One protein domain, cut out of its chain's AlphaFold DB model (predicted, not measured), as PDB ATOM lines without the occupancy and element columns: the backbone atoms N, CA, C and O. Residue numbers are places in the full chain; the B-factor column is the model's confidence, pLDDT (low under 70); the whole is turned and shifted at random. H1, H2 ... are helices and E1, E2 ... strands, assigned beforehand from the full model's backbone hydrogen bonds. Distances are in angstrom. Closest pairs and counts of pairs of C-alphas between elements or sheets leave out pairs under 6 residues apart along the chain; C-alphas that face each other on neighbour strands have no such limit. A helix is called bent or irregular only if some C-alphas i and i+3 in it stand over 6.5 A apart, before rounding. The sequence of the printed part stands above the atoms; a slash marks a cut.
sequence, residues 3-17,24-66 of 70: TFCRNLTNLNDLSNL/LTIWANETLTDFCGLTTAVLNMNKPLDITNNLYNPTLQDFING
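What this domain is: This is residues 3 to 17 and 24 to 66 of the 70 residues of an uncharacterized protein of Aequorivita sp. CIP111184 (UniProt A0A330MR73). The printed part winds in stacked turns, a short solenoid: residues 3 to 17, then E1 with H1, then E2 with H2. It has 58 residues, under half in named elements, ordered E1, H1, E2, H2, class mixed, with E1 and E2 a parallel sheet. It is compact: radius of gyration of the C-alphas 10.6 A, spans 28 by 20 by 17 A.

How they stand to each other: Strands E1, residues 24 to 27, and E2, residues 49 to 52, are parallel neighbours; N 26 and O 50 are within hydrogen-bond range, 2.9 A. Helix H1, residues 36 to 45, comes between them, a strand-helix-strand unit with right-handed crossover. H1 and helix H2, residues 60 to 65, touch at a steep tilt of 67 degrees; the C-alphas of Thr 39 and Phe 63 are closest, 5.9 A. Every O i to N i+4 pair is within range in H2, 4 of 6 in H1.

Where its parts are: E1, 9.9 A long, begins at C-alpha 24 (-13.392, 33.431, -50.046). H1, 15.1 A, is irregular: C-alphas 37 and 40 are 7.7 A apart. E2 measures 9.2 A. H2, 8.8 A, ends at C-alpha 65 (-23.187, 22.888, -37.773).

The domain as a whole: Residues 18 to 23 are cut out; C-alphas 17 and 24 are 12.4 A apart. No printed residue is under 70 in pLDDT.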
ATOM      1  N   THR A   3      -3.620  34.624 -46.729       96.81
ATOM      2  CA  THR A   3      -2.619  33.605 -47.076       96.81
ATOM      3  C   THR A   3      -1.266  33.823 -46.403       96.81
ATOM      4  O   THR A   3      -0.843  34.961 -46.208       96.81
ATOM      5  N   PHE A   4      -0.573  32.722 -46.086       96.19
ATOM      6  CA  PHE A   4       0.783  32.705 -45.508       96.19
ATOM      7  C   PHE A   4       0.953  33.471 -44.179       96.19
ATOM      8  O   PHE A   4       2.050  33.927 -43.841       96.19
ATOM      9  N   CYS A   5      -0.106  33.598 -43.381       95.62
ATOM     10  CA  CYS A   5      -0.065  34.226 -42.065       95.62
ATOM     11  C   CYS A   5       0.319  33.197 -40.987       95.62
ATOM     12  O   CYS A   5      -0.535  32.560 -40.378       95.62
ATOM     13  N   ARG A   6       1.622  33.045 -40.719       93.94
ATOM     14  CA  ARG A   6       2.152  32.010 -39.802       93.94
ATOM     15  C   ARG A   6       1.750  32.148 -38.330       93.94
ATOM     16  O   ARG A   6       1.815  31.165 -37.604       93.94
ATOM     17  N   ASN A   7       1.344  33.337 -37.892       97.00
ATOM     18  CA  ASN A   7       0.972  33.607 -36.496       97.00
ATOM     19  C   ASN A   7      -0.535  33.842 -36.313       97.00
ATOM     20  O   ASN A   7      -0.960  34.262 -35.240       97.00
ATOM     21  N   LEU A   8      -1.334  33.659 -37.368       98.00
ATOM     22  CA  LEU A   8      -2.766  33.919 -37.325       98.00
ATOM     23  C   LEU A   8      -3.488  32.674 -36.817       98.00
ATOM     24  O   LEU A   8      -3.515  31.667 -37.513       98.00
ATOM     25  N   THR A   9      -4.084  32.755 -35.630       98.38
ATOM     26  CA  THR A   9      -4.768  31.616 -34.998       98.38
ATOM     27  C   THR A   9      -6.286  31.671 -35.123       98.38
ATOM     28  O   THR A   9      -6.936  30.633 -35.041       98.38
ATOM     29  N   ASN A  10      -6.862  32.862 -35.328       98.50
ATOM     30  CA  ASN A  10      -8.304  33.053 -35.466       98.50
ATOM     31  C   ASN A  10      -8.662  34.195 -36.431       98.50
ATOM     32  O   ASN A  10      -7.795  34.972 -36.837       98.50
ATOM     33  N   LEU A  11      -9.953  34.307 -36.756       98.25
ATOM     34  CA  LEU A  11     -10.538  35.370 -37.584       98.25
ATOM     35  C   LEU A  11     -11.624  36.176 -36.853       98.25
ATOM     36  O   LEU A  11     -12.522  36.726 -37.490       98.25
ATOM     37  N   ASN A  12     -11.571  36.256 -35.523       97.88
ATOM     38  CA  ASN A  12     -12.663  36.804 -34.704       97.88
ATOM     39  C   ASN A  12     -12.921  38.299 -34.929       97.88
ATOM     40  O   ASN A  12     -14.065  38.753 -34.827       97.88
ATOM     41  N   ASP A  13     -11.901  39.047 -35.344       97.50
ATOM     42  CA  ASP A  13     -12.036  40.457 -35.727       97.50
ATOM     43  C   ASP A  13     -12.955  40.657 -36.947       97.50
ATOM     44  O   ASP A  13     -13.460  41.755 -37.184       97.50
ATOM     45  N   LEU A  14     -13.220  39.592 -37.713       97.06
ATOM     46  CA  LEU A  14     -14.118  39.610 -38.867       97.06
ATOM     47  C   LEU A  14     -15.579  39.290 -38.512       97.06
ATOM     48  O   LEU A  14     -16.412  39.303 -39.411       97.06
ATOM     49  N   SER A  15     -15.913  39.088 -37.232       97.44
ATOM     50  CA  SER A  15     -17.263  38.729 -36.742       97.44
ATOM     51  C   SER A  15     -18.395  39.656 -37.197       97.44
ATOM     52  O   SER A  15     -19.544  39.232 -37.297       97.44
ATOM     53  N   ASN A  16     -18.086  40.915 -37.513       97.44
ATOM     54  CA  ASN A  16     -19.071  41.878 -38.010       97.44
ATOM     55  C   ASN A  16     -19.266  41.837 -39.535       97.44
ATOM     56  O   ASN A  16     -20.169  42.501 -40.055       97.44
ATOM     57  N   LEU A  17     -18.442  41.087 -40.272       96.50
ATOM     58  CA  LEU A  17     -18.528  40.978 -41.724       96.50
ATOM     59  C   LEU A  17     -19.844  40.294 -42.120       96.50
ATOM     60  O   LEU A  17     -20.138  39.179 -41.700       96.50
ATOM     61  N   LEU A  24     -14.220  33.396 -51.241       94.44
ATOM     62  CA  LEU A  24     -13.392  33.431 -50.046       94.44
ATOM     63  C   LEU A  24     -12.261  32.409 -50.201       94.44
ATOM     64  O   LEU A  24     -12.516  31.209 -50.157       94.44
ATOM     65  N   THR A  25     -11.032  32.904 -50.352       96.25
ATOM     66  CA  THR A  25      -9.814  32.082 -50.369       96.25
ATOM     67  C   THR A  25      -9.002  32.303 -49.094       96.25
ATOM     68  O   THR A  25      -8.571  33.438 -48.823       96.25
ATOM     69  N   ILE A  26      -8.783  31.228 -48.332       97.75
ATOM     70  CA  ILE A  26      -7.944  31.187 -47.129       97.75
ATOM     71  C   ILE A  26      -7.010  29.982 -47.226       97.75
ATOM     72  O   ILE A  26      -7.453  28.836 -47.177       97.75
ATOM     73  N   TRP A  27      -5.713  30.235 -47.370       98.19
ATOM     74  CA  TRP A  27      -4.768  29.180 -47.726       98.19
ATOM     75  C   TRP A  27      -3.395  29.335 -47.074       98.19
ATOM     76  O   TRP A  27      -2.878  30.443 -46.967       98.19
ATOM     77  N   ALA A  28      -2.774  28.212 -46.703       98.19
ATOM     78  CA  ALA A  28      -1.402  28.163 -46.183       98.19
ATOM     79  C   ALA A  28      -1.181  28.966 -44.883       98.19
ATOM     80  O   ALA A  28      -0.144  29.612 -44.720       98.19
ATOM     81  N   ASN A  29      -2.138  28.942 -43.949       98.44
ATOM     82  CA  ASN A  29      -1.986  29.533 -42.614       98.44
ATOM     83  C   ASN A  29      -1.798  28.414 -41.572       98.44
ATOM     84  O   ASN A  29      -2.759  27.846 -41.057       98.44
ATOM     85  N   GLU A  30      -0.535  28.083 -41.291       97.56
ATOM     86  CA  GLU A  30      -0.108  26.895 -40.523       97.56
ATOM     87  C   GLU A  30      -0.612  26.831 -39.072       97.56
ATOM     88  O   GLU A  30      -0.584  25.762 -38.471       97.56
ATOM     89  N   THR A  31      -1.051  27.952 -38.496       98.31
ATOM     90  CA  THR A  31      -1.528  28.036 -37.103       98.31
ATOM     91  C   THR A  31      -3.007  28.397 -36.989       98.31
ATOM     92  O   THR A  31      -3.533  28.451 -35.880       98.31
ATOM     93  N   LEU A  32      -3.694  28.617 -38.117       98.69
ATOM     94  CA  LEU A  32      -5.078  29.080 -38.140       98.69
ATOM     95  C   LEU A  32      -6.048  27.932 -37.854       98.69
ATOM     96  O   LEU A  32      -6.167  27.007 -38.664       98.69
ATOM     97  N   THR A  33      -6.753  28.018 -36.724       98.50
ATOM     98  CA  THR A  33      -7.704  26.995 -36.263       98.50
ATOM     99  C   THR A  33      -9.127  27.499 -36.096       98.50
ATOM    100  O   THR A  33     -10.044  26.696 -36.211       98.50
ATOM    101  N   ASP A  34      -9.333  28.793 -35.849       98.62
ATOM    102  CA  ASP A  34     -10.653  29.360 -35.550       98.62
ATOM    103  C   ASP A  34     -11.142  30.283 -36.677       98.62
ATOM    104  O   ASP A  34     -10.610  31.371 -36.922       98.62
ATOM    105  N   PHE A  35     -12.187  29.835 -37.370       98.56
ATOM    106  CA  PHE A  35     -12.820  30.548 -38.475       98.56
ATOM    107  C   PHE A  35     -14.191  31.109 -38.088       98.56
ATOM    108  O   PHE A  35     -14.875  31.675 -38.944       98.56
ATOM    109  N   CYS A  36     -14.615  30.987 -36.827       98.31
ATOM    110  CA  CYS A  36     -15.979  31.304 -36.410       98.31
ATOM    111  C   CYS A  36     -16.347  32.782 -36.569       98.31
ATOM    112  O   CYS A  36     -17.515  33.111 -36.782       98.31
ATOM    113  N   GLY A  37     -15.357  33.679 -36.593       98.00
ATOM    114  CA  GLY A  37     -15.563  35.075 -36.981       98.00
ATOM    115  C   GLY A  37     -16.117  35.275 -38.402       98.00
ATOM    116  O   GLY A  37     -16.575  36.363 -38.721       98.00
ATOM    117  N   LEU A  38     -16.128  34.259 -39.271       97.69
ATOM    118  CA  LEU A  38     -16.679  34.356 -40.630       97.69
ATOM    119  C   LEU A  38     -18.087  33.775 -40.796       97.69
ATOM    120  O   LEU A  38     -18.661  33.910 -41.879       97.69
ATOM    121  N   THR A  39     -18.659  33.160 -39.760       97.62
ATOM    122  CA  THR A  39     -19.924  32.412 -39.843       97.62
ATOM    123  C   THR A  39     -21.050  33.224 -40.481       97.62
ATOM    124  O   THR A  39     -21.688  32.753 -41.421       97.62
ATOM    125  N   THR A  40     -21.255  34.476 -40.056       97.50
ATOM    126  CA  THR A  40     -22.312  35.332 -40.615       97.50
ATOM    127  C   THR A  40     -22.122  35.581 -42.112       97.50
ATOM    128  O   THR A  40     -23.044  35.358 -42.895       97.50
ATOM    129  N   ALA A  41     -20.923  35.990 -42.535       96.81
ATOM    130  CA  ALA A  41     -20.647  36.262 -43.943       96.81
ATOM    131  C   ALA A  41     -20.759  35.006 -44.818       96.81
ATOM    132  O   ALA A  41     -21.303  35.068 -45.920       96.81
ATOM    133  N   VAL A  42     -20.248  33.867 -44.345       96.50
ATOM    134  CA  VAL A  42     -20.273  32.595 -45.080       96.50
ATOM    135  C   VAL A  42     -21.709  32.118 -45.297       96.50
ATOM    136  O   VAL A  42     -22.093  31.832 -46.436       96.50
ATOM    137  N   LEU A  43     -22.519  32.093 -44.235       95.75
ATOM    138  CA  LEU A  43     -23.901  31.611 -44.292       95.75
ATOM    139  C   LEU A  43     -24.810  32.531 -45.118       95.75
ATOM    140  O   LEU A  43     -25.656  32.037 -45.861       95.75
ATOM    141  N   ASN A  44     -24.602  33.851 -45.064       95.44
ATOM    142  CA  ASN A  44     -25.357  34.806 -45.882       95.44
ATOM    143  C   ASN A  44     -25.110  34.628 -47.384       95.44
ATOM    144  O   ASN A  44     -25.999  34.859 -48.203       95.44
ATOM    145  N   MET A  45     -23.883  34.269 -47.756       90.88
ATOM    146  CA  MET A  45     -23.476  34.197 -49.154       90.88
ATOM    147  C   MET A  45     -23.826  32.848 -49.787       90.88
ATOM    148  O   MET A  45     -24.107  32.814 -50.984       90.88
ATOM    149  N   ASN A  46     -23.786  31.757 -49.010       85.88
ATOM    150  CA  ASN A  46     -23.984  30.383 -49.486       85.88
ATOM    151  C   ASN A  46     -23.186  30.087 -50.776       85.88
ATOM    152  O   ASN A  46     -23.705  29.565 -51.766       85.88
ATOM    153  N   LYS A  47     -21.918  30.516 -50.794       86.56
ATOM    154  CA  LYS A  47     -21.003  30.380 -51.935       86.56
ATOM    155  C   LYS A  47     -19.941  29.314 -51.661       86.56
ATOM    156  O   LYS A  47     -19.636  29.057 -50.498       86.56
ATOM    157  N   PRO A  48     -19.323  28.750 -52.718       87.75
ATOM    158  CA  PRO A  48     -18.151  27.899 -52.562       87.75
ATOM    159  C   PRO A  48     -17.054  28.602 -51.755       87.75
ATOM    160  O   PRO A  48     -16.757  29.779 -51.988       87.75
ATOM    161  N   LEU A  49     -16.462  27.859 -50.823       93.69
ATOM    162  CA  LEU A  49     -15.341  28.291 -49.997       93.69
ATOM    163  C   LEU A  49     -14.080  27.584 -50.488       93.69
ATOM    164  O   LEU A  49     -14.110  26.378 -50.730       93.69
ATOM    165  N   ASP A  50     -12.985  28.325 -50.609       96.44
ATOM    166  CA  ASP A  50     -11.663  27.765 -50.878       96.44
ATOM    167  C   ASP A  50     -10.801  27.933 -49.624       96.44
ATOM    168  O   ASP A  50     -10.092  28.927 -49.445       96.44
ATOM    169  N   ILE A  51     -10.960  26.987 -48.696       97.56
ATOM    170  CA  ILE A  51     -10.231  26.941 -47.428       97.56
ATOM    171  C   ILE A  51      -9.428  25.648 -47.411       97.56
ATOM    172  O   ILE A  51      -9.977  24.562 -47.237       97.56
ATOM    173  N   THR A  52      -8.124  25.756 -47.647       97.81
ATOM    174  CA  THR A  52      -7.235  24.596 -47.779       97.81
ATOM    175  C   THR A  52      -5.859  24.882 -47.180       97.81
ATOM    176  O   THR A  52      -5.426  26.027 -47.101       97.81
ATOM    177  N   ASN A  53      -5.125  23.842 -46.778       97.69
ATOM    178  CA  ASN A  53      -3.757  23.963 -46.254       97.69
ATOM    179  C   ASN A  53      -3.606  24.916 -45.043       97.69
ATOM    180  O   ASN A  53      -2.582  25.575 -44.883       97.69
ATOM    181  N   ASN A  54      -4.629  25.025 -44.201       98.38
ATOM    182  CA  ASN A  54      -4.538  25.637 -42.874       98.38
ATOM    183  C   ASN A  54      -4.511  24.531 -41.805       98.38
ATOM    184  O   ASN A  54      -4.708  23.358 -42.140       98.38
ATOM    185  N   LEU A  55      -4.290  24.876 -40.532       98.38
ATOM    186  CA  LEU A  55      -4.321  23.878 -39.452       98.38
ATOM    187  C   LEU A  55      -5.718  23.263 -39.284       98.38
ATOM    188  O   LEU A  55      -5.844  22.052 -39.117       98.38
ATOM    189  N   TYR A  56      -6.758  24.087 -39.418       98.38
ATOM    190  CA  TYR A  56      -8.140  23.647 -39.576       98.38
ATOM    191  C   TYR A  56      -8.711  24.129 -40.912       98.38
ATOM    192  O   TYR A  56      -8.442  25.250 -41.331       98.38
ATOM    193  N   ASN A  57      -9.479  23.292 -41.612       98.06
ATOM    194  CA  ASN A  57     -10.054  23.630 -42.918       98.06
ATOM    195  C   ASN A  57     -11.561  23.333 -42.906       98.06
ATOM    196  O   ASN A  57     -11.962  22.281 -43.407       98.06
ATOM    197  N   PRO A  58     -12.383  24.214 -42.302       97.62
ATOM    198  CA  PRO A  58     -13.822  24.005 -42.227       97.62
ATOM    199  C   PRO A  58     -14.466  24.047 -43.610       97.62
ATOM    200  O   PRO A  58     -14.158  24.890 -44.459       97.62
ATOM    201  N   THR A  59     -15.416  23.149 -43.812       96.06
ATOM    202  CA  THR A  59     -16.339  23.130 -44.941       96.06
ATOM    203  C   THR A  59     -17.529  24.048 -44.677       96.06
ATOM    204  O   THR A  59     -17.796  24.453 -43.548       96.06
ATOM    205  N   LEU A  60     -18.323  24.334 -45.715       95.12
ATOM    206  CA  LEU A  60     -19.595  25.044 -45.540       95.12
ATOM    207  C   LEU A  60     -20.526  24.327 -44.544       95.12
ATOM    208  O   LEU A  60     -21.234  24.993 -43.795       95.12
ATOM    209  N   GLN A  61     -20.511  22.990 -44.511       96.19
ATOM    210  CA  GLN A  61     -21.320  22.223 -43.565       96.19
ATOM    211  C   GLN A  61     -20.859  22.432 -42.120       96.19
ATOM    212  O   GLN A  61     -21.701  22.522 -41.233       96.19
ATOM    213  N   ASP A  62     -19.557  22.581 -41.890       97.81
ATOM    214  CA  ASP A  62     -19.023  22.857 -40.554       97.81
ATOM    215  C   ASP A  62     -19.506  24.227 -40.053       97.81
ATOM    216  O   ASP A  62     -19.980  24.343 -38.927       97.81
ATOM    217  N   PHE A  63     -19.544  25.250 -40.919       97.00
ATOM    218  CA  PHE A  63     -20.176  26.537 -40.582       97.00
ATOM    219  C   PHE A  63     -21.676  26.413 -40.280       97.00
ATOM    220  O   PHE A  63     -22.178  27.116 -39.405       97.00
ATOM    221  N   ILE A  64     -22.398  25.536 -40.988       96.38
ATOM    222  CA  ILE A  64     -23.825  25.268 -40.736       96.38
ATOM    223  C   ILE A  64     -24.022  24.565 -39.385       96.38
ATOM    224  O   ILE A  64     -24.977  24.872 -38.672       96.38
ATOM    225  N   ASN A  65     -23.126  23.645 -39.025       97.75
ATOM    226  CA  ASN A  65     -23.187  22.888 -37.773       97.75
ATOM    227  C   ASN A  65     -22.659  23.676 -36.562       97.75
ATOM    228  O   ASN A  65     -22.917  23.287 -35.426       97.75
ATOM    229  N   GLY A  66     -21.949  24.784 -36.795       97.31
ATOM    230  CA  GLY A  66     -21.253  25.540 -35.752       97.31
ATOM    231  C   GLY A  66     -19.866  24.987 -35.409       97.31
ATOM    232  O   GLY A  66     -19.227  25.491 -34.490       97.31
TER     233      GLY A  66